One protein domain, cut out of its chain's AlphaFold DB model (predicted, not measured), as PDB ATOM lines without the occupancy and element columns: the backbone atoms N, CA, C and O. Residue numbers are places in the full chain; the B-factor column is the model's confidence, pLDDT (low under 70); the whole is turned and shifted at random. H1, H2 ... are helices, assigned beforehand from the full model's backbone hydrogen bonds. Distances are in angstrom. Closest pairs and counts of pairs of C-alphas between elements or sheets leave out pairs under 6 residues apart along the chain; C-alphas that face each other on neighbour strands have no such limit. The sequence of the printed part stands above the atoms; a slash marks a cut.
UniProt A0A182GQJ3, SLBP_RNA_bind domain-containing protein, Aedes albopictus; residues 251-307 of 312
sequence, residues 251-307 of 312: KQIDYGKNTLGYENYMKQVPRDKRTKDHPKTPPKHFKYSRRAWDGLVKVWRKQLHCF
ATOM      1  N   LYS A 251     201.399 137.123 162.330       98.25
ATOM      2  CA  LYS A 251     201.404 135.909 161.495       98.25
ATOM      3  C   LYS A 251     202.251 134.776 162.095       98.25
ATOM      4  O   LYS A 251     201.838 133.619 162.092       98.25
ATOM      5  N   GLN A 252     203.409 135.096 162.679       98.12
ATOM      6  CA  GLN A 252     204.235 134.118 163.403       98.12
ATOM      7  C   GLN A 252     203.617 133.638 164.728       98.12
ATOM      8  O   GLN A 252     203.839 132.489 165.114       98.12
ATOM      9  N   ILE A 253     202.853 134.487 165.425       98.19
ATOM     10  CA  ILE A 253     202.042 134.075 166.581       98.19
ATOM     11  C   ILE A 253     200.926 133.133 166.124       98.19
ATOM     12  O   ILE A 253     200.714 132.099 166.751       98.19
ATOM     13  N   ASP A 254     200.241 133.447 165.029       98.12
ATOM     14  CA  ASP A 254     199.098 132.665 164.557       98.12
ATOM     15  C   ASP A 254     199.521 131.267 164.094       98.12
ATOM     16  O   ASP A 254     198.878 130.291 164.465       98.12
ATOM     17  N   TYR A 255     200.689 131.133 163.455       97.25
ATOM     18  CA  TYR A 255     201.309 129.826 163.190       97.25
ATOM     19  C   TYR A 255     201.625 129.004 164.449       97.25
ATOM     20  O   TYR A 255     201.657 127.782 164.376       97.25
ATOM     21  N   GLY A 256     201.892 129.636 165.596       96.38
ATOM     22  CA  GLY A 256     202.051 128.917 166.864       96.38
ATOM     23  C   GLY A 256     200.714 128.569 167.521       96.38
ATOM     24  O   GLY A 256     200.595 127.523 168.150       96.38
ATOM     25  N   LYS A 257     199.697 129.426 167.367       96.56
ATOM     26  CA  LYS A 257     198.353 129.205 167.923       96.56
ATOM     27  C   LYS A 257     197.537 128.175 167.148       96.56
ATOM     28  O   LYS A 257     196.723 127.495 167.759       96.56
ATOM     29  N   ASN A 258     197.766 128.052 165.844       96.12
ATOM     30  CA  ASN A 258     197.156 127.047 164.977       96.12
ATOM     31  C   ASN A 258     197.889 125.694 165.091       96.12
ATOM     32  O   ASN A 258     198.362 125.143 164.100       96.12
ATOM     33  N   THR A 259     198.063 125.207 166.325       95.00
ATOM     34  CA  THR A 259     198.682 123.911 166.642       95.00
ATOM     35  C   THR A 259     197.853 123.191 167.702       95.00
ATOM     36  O   THR A 259     197.336 123.829 168.624       95.00
ATOM     37  N   LEU A 260     197.756 121.861 167.605       93.75
ATOM     38  CA  LEU A 260     197.012 121.044 168.572       93.75
ATOM     39  C   LEU A 260     197.562 121.224 169.998       93.75
ATOM     40  O   LEU A 260     196.791 121.369 170.945       93.75
ATOM     41  N   GLY A 261     198.882 121.340 170.149       94.19
ATOM     42  CA  GLY A 261     199.556 121.629 171.411       94.19
ATOM     43  C   GLY A 261     199.153 122.970 172.025       94.19
ATOM     44  O   GLY A 261     199.001 123.056 173.243       94.19
ATOM     45  N   TYR A 262     198.885 124.011 171.223       95.00
ATOM     46  CA  TYR A 262     198.332 125.263 171.750       95.00
ATOM     47  C   TYR A 262     196.889 125.102 172.235       95.00
ATOM     48  O   TYR A 262     196.552 125.607 173.310       95.00
ATOM     49  N   GLU A 263     196.041 124.371 171.508       94.00
ATOM     50  CA  GLU A 263     194.682 124.076 171.974       94.00
ATOM     51  C   GLU A 263     194.674 123.257 173.267       94.00
ATOM     52  O   GLU A 263     193.964 123.592 174.219       94.00
ATOM     53  N   ASN A 264     195.487 122.202 173.321       93.06
ATOM     54  CA  ASN A 264     195.649 121.346 174.488       93.06
ATOM     55  C   ASN A 264     196.189 122.140 175.678       93.06
ATOM     56  O   ASN A 264     195.643 122.037 176.775       93.06
ATOM     57  N   TYR A 265     197.182 123.004 175.467       93.50
ATOM     58  CA  TYR A 265     197.685 123.920 176.489       93.50
ATOM     59  C   TYR A 265     196.596 124.878 177.006       93.50
ATOM     60  O   TYR A 265     196.493 125.081 178.219       93.50
ATOM     61  N   MET A 266     195.743 125.436 176.134       93.69
ATOM     62  CA  MET A 266     194.612 126.272 176.569       93.69
ATOM     63  C   MET A 266     193.601 125.491 177.423       93.69
ATOM     64  O   MET A 266     193.115 126.044 178.410       93.69
ATOM     65  N   LYS A 267     193.312 124.231 177.068       91.56
ATOM     66  CA  LYS A 267     192.383 123.340 177.789       91.56
ATOM     67  C   LYS A 267     192.960 122.876 179.140       91.56
ATOM     68  O   LYS A 267     192.259 122.898 180.146       91.56
ATOM     69  N   GLN A 268     194.239 122.493 179.180       90.56
ATOM     70  CA  GLN A 268     194.910 121.954 180.374       90.56
ATOM     71  C   GLN A 268     195.338 123.033 181.382       90.56
ATOM     72  O   GLN A 268     195.341 122.777 182.587       90.56
ATOM     73  N   VAL A 269     195.715 124.233 180.917       91.00
ATOM     74  CA  VAL A 269     196.281 125.295 181.767       91.00
ATOM     75  C   VAL A 269     195.451 126.589 181.672       91.00
ATOM     76  O   VAL A 269     195.748 127.484 180.859       91.00
ATOM     77  N   PRO A 270     194.429 126.740 182.545       91.06
ATOM     78  CA  PRO A 270     193.683 127.983 182.720       91.06
ATOM     79  C   PRO A 270     194.603 129.181 182.965       91.06
ATOM     80  O   PRO A 270     195.689 129.035 183.529       91.06
ATOM     81  N   ARG A 271     194.168 130.378 182.551       89.12
ATOM     82  CA  ARG A 271     194.991 131.603 182.556       89.12
ATOM     83  C   ARG A 271     195.646 131.884 183.909       89.12
ATOM     84  O   ARG A 271     196.825 132.222 183.938       89.12
ATOM     85  N   ASP A 272     194.909 131.678 184.991       89.19
ATOM     86  CA  ASP A 272     195.309 132.043 186.356       89.19
ATOM     87  C   ASP A 272     196.319 131.059 186.965       89.19
ATOM     88  O   ASP A 272     197.034 131.397 187.903       89.19
ATOM     89  N   LYS A 273     196.434 129.849 186.396       88.31
ATOM     90  CA  LYS A 273     197.396 128.818 186.820       88.31
ATOM     91  C   LYS A 273     198.736 128.888 186.063       88.31
ATOM     92  O   LYS A 273     199.601 128.045 186.276       88.31
ATOM     93  N   ARG A 274     198.937 129.873 185.175       92.50
ATOM     94  CA  ARG A 274     200.133 129.975 184.312       92.50
ATOM     95  C   ARG A 274     201.339 130.573 185.048       92.50
ATOM     96  O   ARG A 274     201.538 131.788 185.063       92.50
ATOM     97  N   THR A 275     202.192 129.699 185.578       91.38
ATOM     98  CA  THR A 275     203.523 130.023 186.127       91.38
ATOM     99  C   THR A 275     204.522 130.521 185.056       91.38
ATOM    100  O   THR A 275     204.153 130.919 183.945       91.38
ATOM    101  N   LYS A 276     205.820 130.578 185.388       87.25
ATOM    102  CA  LYS A 276     206.903 130.980 184.472       87.25
ATOM    103  C   LYS A 276     207.267 129.890 183.453       87.25
ATOM    104  O   LYS A 276     207.763 130.236 182.388       87.25
ATOM    105  N   ASP A 277     206.989 128.627 183.766       89.19
ATOM    106  CA  ASP A 277     207.456 127.457 183.006       89.19
ATOM    107  C   ASP A 277     206.561 127.120 181.803       89.19
ATOM    108  O   ASP A 277     206.975 126.414 180.886       89.19
ATOM    109  N   HIS A 278     205.339 127.656 181.782       91.94
ATOM    110  CA  HIS A 278     204.401 127.466 180.680       91.94
ATOM    111  C   HIS A 278     204.713 128.363 179.470       91.94
ATOM    112  O   HIS A 278     205.146 129.507 179.651       91.94
ATOM    113  N   PRO A 279     204.391 127.918 178.239       94.50
ATOM    114  CA  PRO A 279     204.564 128.717 177.030       94.50
ATOM    115  C   PRO A 279     203.797 130.045 177.089       94.50
ATOM    116  O   PRO A 279     202.564 130.090 177.175       94.50
ATOM    117  N   LYS A 280     204.533 131.157 176.984       94.62
ATOM    118  CA  LYS A 280     203.983 132.521 176.916       94.62
ATOM    119  C   LYS A 280     204.161 133.085 175.512       94.62
ATOM    120  O   LYS A 280     205.277 133.141 175.008       94.62
ATOM    121  N   THR A 281     203.061 133.519 174.893       96.56
ATOM    122  CA  THR A 281     203.087 134.147 173.566       96.56
ATOM    123  C   THR A 281     203.990 135.386 173.580       96.56
ATOM    124  O   THR A 281     203.772 136.265 174.418       96.56
ATOM    125  N   PRO A 282     204.972 135.493 172.666       96.25
ATOM    126  CA  PRO A 282     205.837 136.663 172.576       96.25
ATOM    127  C   PRO A 282     205.031 137.958 172.344       96.25
ATOM    128  O   PRO A 282     204.156 137.994 171.474       96.25
ATOM    129  N   PRO A 283     205.289 139.038 173.104       95.75
ATOM    130  CA  PRO A 283     204.484 140.257 173.036       95.75
ATOM    131  C   PRO A 283     204.859 141.110 171.813       95.75
ATOM    132  O   PRO A 283     205.851 141.836 171.827       95.75
ATOM    133  N   LYS A 284     204.048 141.052 170.746       95.94
ATOM    134  CA  LYS A 284     204.365 141.695 169.452       95.94
ATOM    135  C   LYS A 284     204.616 143.209 169.509       95.94
ATOM    136  O   LYS A 284     205.355 143.706 168.667       95.94
ATOM    137  N   HIS A 285     204.024 143.915 170.476       96.12
ATOM    138  CA  HIS A 285     204.035 145.382 170.564       96.12
ATOM    139  C   HIS A 285     205.297 145.988 171.186       96.12
ATOM    140  O   HIS A 285     205.443 147.203 171.137       96.12
ATOM    141  N   PHE A 286     206.200 145.206 171.779       95.31
ATOM    142  CA  PHE A 286     207.467 145.749 172.281       95.31
ATOM    143  C   PHE A 286     208.539 145.733 171.192       95.31
ATOM    144  O   PHE A 286     208.566 144.834 170.348       95.31
ATOM    145  N   LYS A 287     209.453 146.705 171.211       95.62
ATOM    146  CA  LYS A 287     210.634 146.663 170.349       95.62
ATOM    147  C   LYS A 287     211.549 145.520 170.767       95.62
ATOM    148  O   LYS A 287     211.977 145.411 171.914       95.62
ATOM    149  N   TYR A 288     211.907 144.714 169.778       95.06
ATOM    150  CA  TYR A 288     212.923 143.680 169.874       95.06
ATOM    151  C   TYR A 288     213.805 143.754 168.635       95.06
ATOM    152  O   TYR A 288     213.308 143.985 167.530       95.06
ATOM    153  N   SER A 289     215.100 143.471 168.791       95.94
ATOM    154  CA  SER A 289     215.925 143.160 167.625       95.94
ATOM    155  C   SER A 289     215.344 141.939 166.904       95.94
ATOM    156  O   SER A 289     214.754 141.052 167.531       95.94
ATOM    157  N   ARG A 290     215.529 141.862 165.581       96.06
ATOM    158  CA  ARG A 290     215.001 140.756 164.765       96.06
ATOM    159  C   ARG A 290     215.368 139.379 165.338       96.06
ATOM    160  O   ARG A 290     214.517 138.502 165.415       96.06
ATOM    161  N   ARG A 291     216.616 139.222 165.798       97.75
ATOM    162  CA  ARG A 291     217.133 137.975 166.387       97.75
ATOM    163  C   ARG A 291     216.533 137.672 167.765       97.75
ATOM    164  O   ARG A 291     216.240 136.514 168.039       97.75
ATOM    165  N   ALA A 292     216.318 138.687 168.609       97.06
ATOM    166  CA  ALA A 292     215.663 138.500 169.906       97.06
ATOM    167  C   ALA A 292     214.210 138.031 169.730       97.06
ATOM    168  O   ALA A 292     213.787 137.078 170.380       97.06
ATOM    169  N   TRP A 293     213.476 138.642 168.795       97.88
ATOM    170  CA  TRP A 293     212.114 138.228 168.460       97.88
ATOM    171  C   TRP A 293     212.047 136.790 167.920       97.88
ATOM    172  O   TRP A 293     211.304 135.968 168.457       97.88
ATOM    173  N   ASP A 294     212.852 136.463 166.903       97.69
ATOM    174  CA  ASP A 294     212.870 135.121 166.305       97.69
ATOM    175  C   ASP A 294     213.245 134.045 167.353       97.69
ATOM    176  O   ASP A 294     212.684 132.946 167.351       97.69
ATOM    177  N   GLY A 295     214.130 134.377 168.303       97.88
ATOM    178  CA  GLY A 295     214.470 133.532 169.452       97.88
ATOM    179  C   GLY A 295     213.288 133.276 170.394       97.88
ATOM    180  O   GLY A 295     213.015 132.121 170.725       97.88
ATOM    181  N   LEU A 296     212.541 134.322 170.775       97.25
ATOM    182  CA  LEU A 296     211.333 134.193 171.602       97.25
ATOM    183  C   LEU A 296     210.278 133.302 170.926       97.25
ATOM    184  O   LEU A 296     209.729 132.407 171.566       97.25
ATOM    185  N   VAL A 297     210.034 133.493 169.625       98.00
ATOM    186  CA  VAL A 297     209.092 132.669 168.844       98.00
ATOM    187  C   VAL A 297     209.557 131.212 168.740       98.00
ATOM    188  O   VAL A 297     208.729 130.301 168.813       98.00
ATOM    189  N   LYS A 298     210.867 130.959 168.592       97.25
ATOM    190  CA  LYS A 298     211.432 129.598 168.550       97.25
ATOM    191  C   LYS A 298     211.255 128.866 169.883       97.25
ATOM    192  O   LYS A 298     210.792 127.726 169.885       97.25
ATOM    193  N   VAL A 299     211.587 129.512 171.006       96.75
ATOM    194  CA  VAL A 299     211.431 128.924 172.350       96.75
ATOM    195  C   VAL A 299     209.958 128.666 172.662       96.75
ATOM    196  O   VAL A 299     209.615 127.564 173.084       96.75
ATOM    197  N   TRP A 300     209.085 129.639 172.391       97.00
ATOM    198  CA  TRP A 300     207.649 129.512 172.637       97.00
ATOM    199  C   TRP A 300     207.023 128.343 171.865       97.00
ATOM    200  O   TRP A 300     206.339 127.524 172.472       97.00
ATOM    201  N   ARG A 301     207.308 128.199 170.559       96.19
ATOM    202  CA  ARG A 301     206.802 127.057 169.776       96.19
ATOM    203  C   ARG A 301     207.356 125.717 170.269       96.19
ATOM    204  O   ARG A 301     206.578 124.786 170.434       96.19
ATOM    205  N   LYS A 302     208.649 125.628 170.622       94.50
ATOM    206  CA  LYS A 302     209.213 124.399 171.219       94.50
ATOM    207  C   LYS A 302     208.495 124.001 172.518       94.50
ATOM    208  O   LYS A 302     208.280 122.818 172.745       94.50
ATOM    209  N   GLN A 303     208.107 124.968 173.352       94.06
ATOM    210  CA  GLN A 303     207.362 124.709 174.591       94.06
ATOM    211  C   GLN A 303     205.905 124.275 174.358       94.06
ATOM    212  O   GLN A 303     205.360 123.559 175.192       94.06
ATOM    213  N   LEU A 304     205.271 124.683 173.251       94.81
ATOM    214  CA  LEU A 304     203.921 124.224 172.898       94.81
ATOM    215  C   LEU A 304     203.895 122.740 172.515       94.81
ATOM    216  O   LEU A 304     202.953 122.047 172.885       94.81
ATOM    217  N   HIS A 305     204.954 122.236 171.875       92.12
ATOM    218  CA  HIS A 305     205.053 120.821 171.508       92.12
ATOM    219  C   HIS A 305     205.099 119.864 172.709       92.12
ATOM    220  O   HIS A 305     204.710 118.711 172.571       92.12
ATOM    221  N   CYS A 306     205.457 120.327 173.916       90.25
ATOM    222  CA  CYS A 306     205.322 119.502 175.125       90.25
ATOM    223  C   CYS A 306     203.837 119.198 175.497       90.25
ATOM    224  O   CYS A 306     203.602 118.506 176.485       90.25
ATOM    225  N   PHE A 307     202.848 119.735 174.758       89.81
ATOM    226  CA  PHE A 307     201.400 119.502 174.925       89.81
ATOM    227  C   PHE A 307     200.738 118.823 173.702       89.81
ATOM    228  O   PHE A 307     199.517 118.624 173.702       89.81
TER     229      PHE A 307
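AT A GLANCE: This is residues 251 to 307 of the 312 residues of the protein "SLBP_RNA_bind domain-containing protein" of Aedes albopictus (UniProt A0A182GQJ3). A long helix, H3, has short H1 alongside its residues 297 to 304 and short H2 set steeply at its last residues. A long loop, residues 269 to 289, leads from H2 to the start of H3; its residues 270 to 276 stick out. The printed part has 57 residues with three named helices, H1, H2, H3 in order, and no named strand: all helix. It is compact, radius of gyration of the C-alphas 11.5 A, spanning 32 by 21 by 17 A.

HOW THE PARTS SIT: H1, residues 251 to 257, touches H3, residues 290 to 307, at a shallow tilt of 18 degrees, with H3's residues 297 to 304 alone; the closest C-alphas, Gly 256 and Arg 301, are 5.9 A apart. H2, residues 260 to 268, touches H3's residues 304 to 307 alone, at a steep tilt of 68 degrees, only just short of perpendicular; the closest C-alphas, Gly 261 and Phe 307, are 4.5 A apart. H1 and H2 are close but not clearly touching, C-alphas 256 and 262 being closest at 7.1 A. Every O i to N i+4 pair is within hydrogen-bond range in H1 and H2, 12 of 14 in H3.

IN THESE COORDINATES: H1 begins at C-alpha 251 (201.404, 135.909, 161.495) and is 9.8 A long; H2 is 12.0 A. H3 is 27.2 A, ending at C-alpha 307 (201.400, 119.502, 174.925).

THE WHOLE: The C-alphas farthest apart, Gln 268 and Ser 289, are 32.5 A apart. H1 to H2 is a tight link, H2 to H3 a long one. The printed part has no cut, and no printed residue is under pLDDT 70.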